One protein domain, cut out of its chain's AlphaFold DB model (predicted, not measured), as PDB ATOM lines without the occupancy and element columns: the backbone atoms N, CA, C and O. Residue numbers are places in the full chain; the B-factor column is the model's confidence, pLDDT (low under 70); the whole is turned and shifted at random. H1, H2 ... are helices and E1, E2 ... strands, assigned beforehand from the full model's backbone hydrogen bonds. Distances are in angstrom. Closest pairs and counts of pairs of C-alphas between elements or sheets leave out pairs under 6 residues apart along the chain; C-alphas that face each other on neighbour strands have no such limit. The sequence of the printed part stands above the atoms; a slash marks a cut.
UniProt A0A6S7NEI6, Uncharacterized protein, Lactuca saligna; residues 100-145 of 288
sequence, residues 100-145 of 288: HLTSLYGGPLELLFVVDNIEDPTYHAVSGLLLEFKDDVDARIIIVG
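This is residues 100 to 145 of the 288 residues of an uncharacterized protein of Lactuca saligna (UniProt A0A6S7NEI6). A small sheet of three strands has one helix, H1, set off from it with room between: H1 only grazes the sheet, and residues 131 to 136 stand free. The strands E2 and E3 form a parallel pair side by side, and the short strand E1 lies along E2 in a loose hairpin. The printed part has 46 residues, with E1, E2, H1 and E3 in that order along the chain; the sheet order is E1, E2, E3, mixed, and the class is mixed, helices and strands. The whole is flat and only just compact, close to loose, with a radius of gyration of the C-alphas of 11.3 A and spans of 34 by 21 by 11 A.

In the sheet, E2, residues 109 to 114, is the inner strand. Its neighbour E3, residues 139 to 144, is an edge strand, parallel to it at 17 degrees. Across this pair N 111 and O 140 are 2.9 A apart and N 140 and O 109 are 2.8 A apart, within hydrogen-bond range. The other edge strand is E1, residues 100 to 102, antiparallel to E2 at 161 degrees; the two form a hairpin. The C-alphas of His 100 and Leu 112, which face each other, are 5.7 A apart, and no backbone N and O across this pair are within hydrogen-bond range. E1 and E3 are apart. H1, residues 121 to 132, is on the sheet but only grazes it, with its residues 122 to 130; H1 and E2 are near each other, with 5 pairs of C-alphas within 10 A. E2, H1 and E3 make a strand-helix-strand unit, two parallel neighbour strands with a helix between them along the chain, and its crossover is right-handed. Every O i to N i+4 pair in H1 is within hydrogen-bond range.

E2 is 16.5 A long, from C-alpha 109 at (5.803, 29.182, 37.039). E3 is 16.0 A long and ends with C-alpha 144 at (9.128, 44.572, 42.970). H1 is 16.5 A long and begins with C-alpha 121 at (-4.628, 48.668, 39.918). E1 measures 6.6 A.

The C-alphas of Tyr 105 and Glu 119, the two farthest apart, are 34.3 A apart. The printed part has no cut, and its three links are short, with 6 residues each. The mean pLDDT of the printed part is 77.4; residues 100 to 108 are under 70.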
ATOM      1  N   HIS A 100       6.051  40.994  33.082       48.16
ATOM      2  CA  HIS A 100       7.098  40.105  32.587       48.16
ATOM      3  C   HIS A 100       6.784  38.654  32.965       48.16
ATOM      4  O   HIS A 100       6.680  38.316  34.142       48.16
ATOM      5  N   LEU A 101       6.627  37.798  31.954       39.31
ATOM      6  CA  LEU A 101       6.346  36.371  32.115       39.31
ATOM      7  C   LEU A 101       7.600  35.568  31.759       39.31
ATOM      8  O   LEU A 101       8.037  35.591  30.608       39.31
ATOM      9  N   THR A 102       8.159  34.836  32.723       45.06
ATOM     10  CA  THR A 102       9.294  33.927  32.504       45.06
ATOM     11  C   THR A 102       8.952  32.529  32.996       45.06
ATOM     12  O   THR A 102       8.916  32.276  34.193       45.06
ATOM     13  N   SER A 103       8.736  31.598  32.066       38.97
ATOM     14  CA  SER A 103       8.712  30.166  32.376       38.97
ATOM     15  C   SER A 103      10.080  29.571  32.042       38.97
ATOM     16  O   SER A 103      10.535  29.643  30.897       38.97
ATOM     17  N   LEU A 104      10.766  29.018  33.044       39.53
ATOM     18  CA  LEU A 104      12.041  28.322  32.870       39.53
ATOM     19  C   LEU A 104      11.778  26.819  32.718       39.53
ATOM     20  O   LEU A 104      11.352  26.184  33.674       39.53
ATOM     21  N   TYR A 105      12.047  26.264  31.530       40.38
ATOM     22  CA  TYR A 105      12.275  24.832  31.248       40.38
ATOM     23  C   TYR A 105      11.560  23.821  32.176       40.38
ATOM     24  O   TYR A 105      12.210  23.013  32.837       40.38
ATOM     25  N   GLY A 106      10.223  23.848  32.223       55.19
ATOM     26  CA  GLY A 106       9.426  22.855  32.962       55.19
ATOM     27  C   GLY A 106       9.489  22.947  34.494       55.19
ATOM     28  O   GLY A 106       9.062  22.013  35.165       55.19
ATOM     29  N   GLY A 107      10.024  24.038  35.048       61.28
ATOM     30  CA  GLY A 107       9.943  24.364  36.473       61.28
ATOM     31  C   GLY A 107       8.637  25.082  36.853       61.28
ATOM     32  O   GLY A 107       7.872  25.473  35.965       61.28
ATOM     33  N   PRO A 108       8.383  25.271  38.163       65.38
ATOM     34  CA  PRO A 108       7.224  26.018  38.651       65.38
ATOM     35  C   PRO A 108       7.197  27.428  38.050       65.38
ATOM     36  O   PRO A 108       8.239  28.043  37.809       65.38
ATOM     37  N   LEU A 109       5.994  27.922  37.755       76.31
ATOM     38  CA  LEU A 109       5.803  29.182  37.039       76.31
ATOM     39  C   LEU A 109       6.293  30.353  37.906       76.31
ATOM     40  O   LEU A 109       5.826  30.522  39.029       76.31
ATOM     41  N   GLU A 110       7.203  31.185  37.396       78.62
ATOM     42  CA  GLU A 110       7.660  32.388  38.100       78.62
ATOM     43  C   GLU A 110       7.082  33.643  37.429       78.62
ATOM     44  O   GLU A 110       7.285  33.896  36.238       78.62
ATOM     45  N   LEU A 111       6.332  34.428  38.201       84.31
ATOM     46  CA  LEU A 111       5.659  35.645  37.752       84.31
ATOM     47  C   LEU A 111       6.301  36.856  38.432       84.31
ATOM     48  O   LEU A 111       6.303  36.947  39.662       84.31
ATOM     49  N   LEU A 112       6.821  37.798  37.642       87.56
ATOM     50  CA  LEU A 112       7.391  39.049  38.140       87.56
ATOM     51  C   LEU A 112       6.431  40.208  37.857       87.56
ATOM     52  O   LEU A 112       6.190  40.561  36.700       87.56
ATOM     53  N   PHE A 113       5.932  40.829  38.922       88.19
ATOM     54  CA  PHE A 113       5.123  42.041  38.854       88.19
ATOM     55  C   PHE A 113       5.933  43.220  39.386       88.19
ATOM     56  O   PHE A 113       6.415  43.193  40.519       88.19
ATOM     57  N   VAL A 114       6.070  44.261  38.572       87.50
ATOM     58  CA  VAL A 114       6.580  45.555  39.030       87.50
ATOM     59  C   VAL A 114       5.366  46.406  39.367       87.50
ATOM     60  O   VAL A 114       4.499  46.592  38.516       87.50
ATOM     61  N   VAL A 115       5.269  46.831  40.622       88.88
ATOM     62  CA  VAL A 115       4.098  47.539  41.148       88.88
ATOM     63  C   VAL A 115       4.579  48.783  41.869       88.88
ATOM     64  O   VAL A 115       5.370  48.683  42.808       88.88
ATOM     65  N   ASP A 116       4.099  49.948  41.449       84.62
ATOM     66  CA  ASP A 116       4.653  51.212  41.932       84.62
ATOM     67  C   ASP A 116       4.205  51.554  43.357       84.62
ATOM     68  O   ASP A 116       4.991  52.057  44.164       84.62
ATOM     69  N   ASN A 117       2.940  51.290  43.689       86.06
ATOM     70  CA  ASN A 117       2.360  51.574  45.002       86.06
ATOM     71  C   ASN A 117       1.094  50.726  45.261       86.06
ATOM     72  O   ASN A 117       0.647  49.975  44.401       86.06
ATOM     73  N   ILE A 118       0.506  50.844  46.457       88.94
ATOM     74  CA  ILE A 118      -0.711  50.101  46.846       88.94
ATOM     75  C   ILE A 118      -1.997  50.595  46.167       88.94
ATOM     76  O   ILE A 118      -3.017  49.919  46.247       88.94
ATOM     77  N   GLU A 119      -1.961  51.779  45.557       90.62
ATOM     78  CA  GLU A 119      -3.065  52.368  44.793       90.62
ATOM     79  C   GLU A 119      -3.017  51.920  43.320       90.62
ATOM     80  O   GLU A 119      -3.956  52.172  42.562       90.62
ATOM     81  N   ASP A 120      -1.940  51.235  42.912       86.19
ATOM     82  CA  ASP A 120      -1.771  50.676  41.579       86.19
ATOM     83  C   ASP A 120      -2.852  49.605  41.337       86.19
ATOM     84  O   ASP A 120      -2.982  48.654  42.120       86.19
ATOM     85  N   PRO A 121      -3.637  49.692  40.248       86.69
ATOM     86  CA  PRO A 121      -4.628  48.668  39.918       86.69
ATOM     87  C   PRO A 121      -4.010  47.264  39.788       86.69
ATOM     88  O   PRO A 121      -4.672  46.265  40.086       86.69
ATOM     89  N   THR A 122      -2.733  47.179  39.414       85.06
ATOM     90  CA  THR A 122      -1.945  45.943  39.361       85.06
ATOM     91  C   THR A 122      -1.755  45.348  40.755       85.06
ATOM     92  O   THR A 122      -1.885  44.134  40.914       85.06
ATOM     93  N   TYR A 123      -1.532  46.179  41.783       88.00
ATOM     94  CA  TYR A 123      -1.454  45.724  43.175       88.00
ATOM     95  C   TYR A 123      -2.748  45.026  43.595       88.00
ATOM     96  O   TYR A 123      -2.719  43.919  44.135       88.00
ATOM     97  N   HIS A 124      -3.896  45.646  43.311       87.50
ATOM     98  CA  HIS A 124      -5.201  45.094  43.669       87.50
ATOM     99  C   HIS A 124      -5.519  43.804  42.911       87.50
ATOM    100  O   HIS A 124      -6.058  42.871  43.508       87.50
ATOM    101  N   ALA A 125      -5.148  43.722  41.633       87.88
ATOM    102  CA  ALA A 125      -5.316  42.510  40.840       87.88
ATOM    103  C   ALA A 125      -4.466  41.349  41.386       87.88
ATOM    104  O   ALA A 125      -4.989  40.260  41.620       87.88
ATOM    105  N   VAL A 126      -3.179  41.591  41.657       87.00
ATOM    106  CA  VAL A 126      -2.266  40.577  42.213       87.00
ATOM    107  C   VAL A 126      -2.693  40.173  43.626       87.00
ATOM    108  O   VAL A 126      -2.700  38.988  43.953       87.00
ATOM    109  N   SER A 127      -3.113  41.131  44.455       89.25
ATOM    110  CA  SER A 127      -3.624  40.861  45.802       89.25
ATOM    111  C   SER A 127      -4.907  40.029  45.778       89.25
ATOM    112  O   SER A 127      -5.036  39.110  46.585       89.25
ATOM    113  N   GLY A 128      -5.827  40.309  44.851       89.44
ATOM    114  CA  GLY A 128      -7.034  39.507  44.654       89.44
ATOM    115  C   GLY A 128      -6.705  38.071  44.257       89.44
ATOM    116  O   GLY A 128      -7.218  37.139  44.871       89.44
ATOM    117  N   LEU A 129      -5.776  37.895  43.316       85.94
ATOM    118  CA  LEU A 129      -5.333  36.581  42.850       85.94
ATOM    119  C   LEU A 129      -4.672  35.773  43.980       85.94
ATOM    120  O   LEU A 129      -5.003  34.608  44.183       85.94
ATOM    121  N   LEU A 130      -3.809  36.402  44.781       85.56
ATOM    122  CA  LEU A 130      -3.192  35.769  45.955       85.56
ATOM    123  C   LEU A 130      -4.214  35.380  47.037       85.56
ATOM    124  O   LEU A 130      -4.041  34.366  47.711       85.56
ATOM    125  N   LEU A 131      -5.266  36.182  47.230       86.06
ATOM    126  CA  LEU A 131      -6.330  35.888  48.195       86.06
ATOM    127  C   LEU A 131      -7.246  34.759  47.720       86.06
ATOM    128  O   LEU A 131      -7.685  33.950  48.538       86.06
ATOM    129  N   GLU A 132      -7.546  34.725  46.424       90.38
ATOM    130  CA  GLU A 132      -8.462  33.759  45.821       90.38
ATOM    131  C   GLU A 132      -7.816  32.378  45.656       90.38
ATOM    132  O   GLU A 132      -8.469  31.371  45.917       90.38
ATOM    133  N   PHE A 133      -6.525  32.325  45.310       82.69
ATOM    134  CA  PHE A 133      -5.832  31.089  44.918       82.69
ATOM    135  C   PHE A 133      -4.731  30.637  45.885       82.69
ATOM    136  O   PHE A 133      -3.864  29.850  45.512       82.69
ATOM    137  N   LYS A 134      -4.771  31.139  47.121       78.31
ATOM    138  CA  LYS A 134      -3.725  31.042  48.151       78.31
ATOM    139  C   LYS A 134      -2.904  29.744  48.159       78.31
ATOM    140  O   LYS A 134      -1.682  29.821  48.178       78.31
ATOM    141  N   ASP A 135      -3.575  28.593  48.129       81.31
ATOM    142  CA  ASP A 135      -2.942  27.271  48.228       81.31
ATOM    143  C   ASP A 135      -3.068  26.435  46.932       81.31
ATOM    144  O   ASP A 135      -2.549  25.323  46.873       81.31
ATOM    145  N   ASP A 136      -3.742  26.956  45.899       80.69
ATOM    146  CA  ASP A 136      -4.066  26.229  44.655       80.69
ATOM    147  C   ASP A 136      -3.117  26.554  43.487       80.69
ATOM    148  O   ASP A 136      -3.127  25.865  42.465       80.69
ATOM    149  N   VAL A 137      -2.293  27.599  43.608       73.00
ATOM    150  CA  VAL A 137      -1.357  28.017  42.554       73.00
ATOM    151  C   VAL A 137       0.076  27.646  42.933       73.00
ATOM    152  O   VAL A 137       0.683  28.264  43.803       73.00
ATOM    153  N   ASP A 138       0.642  26.672  42.214       78.50
ATOM    154  CA  ASP A 138       2.076  26.346  42.250       78.50
ATOM    155  C   ASP A 138       2.865  27.327  41.363       78.50
ATOM    156  O   ASP A 138       3.401  26.991  40.301       78.50
ATOM    157  N   ALA A 139       2.838  28.601  41.756       79.69
ATOM    158  CA  ALA A 139       3.586  29.662  41.100       79.69
ATOM    159  C   ALA A 139       4.264  30.566  42.123       79.69
ATOM    160  O   ALA A 139       3.717  30.893  43.181       79.69
ATOM    161  N   ARG A 140       5.458  31.034  41.772       76.31
ATOM    162  CA  ARG A 140       6.207  31.989  42.572       76.31
ATOM    163  C   ARG A 140       5.921  33.398  42.085       76.31
ATOM    164  O   ARG A 140       6.311  33.768  40.981       76.31
ATOM    165  N   ILE A 141       5.263  34.193  42.921       81.19
ATOM    166  CA  ILE A 141       4.959  35.593  42.619       81.19
ATOM    167  C   ILE A 141       6.014  36.486  43.273       81.19
ATOM    168  O   ILE A 141       6.176  36.477  44.494       81.19
ATOM    169  N   ILE A 142       6.738  37.256  42.462       84.31
ATOM    170  CA  ILE A 142       7.739  38.228  42.906       84.31
ATOM    171  C   ILE A 142       7.180  39.624  42.636       84.31
ATOM    172  O   ILE A 142       6.908  39.974  41.489       84.31
ATOM    173  N   ILE A 143       7.011  40.421  43.692       83.00
ATOM    174  CA  ILE A 143       6.540  41.807  43.594       83.00
ATOM    175  C   ILE A 143       7.729  42.730  43.839       83.00
ATOM    176  O   ILE A 143       8.356  42.667  44.898       83.00
ATOM    177  N   VAL A 144       8.046  43.585  42.869       86.81
ATOM    178  CA  VAL A 144       9.128  44.572  42.970       86.81
ATOM    179  C   VAL A 144       8.522  45.967  42.977       86.81
ATOM    180  O   VAL A 144       7.846  46.349  42.027       86.81
ATOM    181  N   GLY A 145       8.773  46.720  44.049       83.38
ATOM    182  CA  GLY A 145       8.397  48.129  44.147       83.38
ATOM    183  C   GLY A 145       9.583  49.064  43.883       83.38
ATOM    184  O   GLY A 145      10.724  48.702  44.196       83.38
TER     185      GLY A 145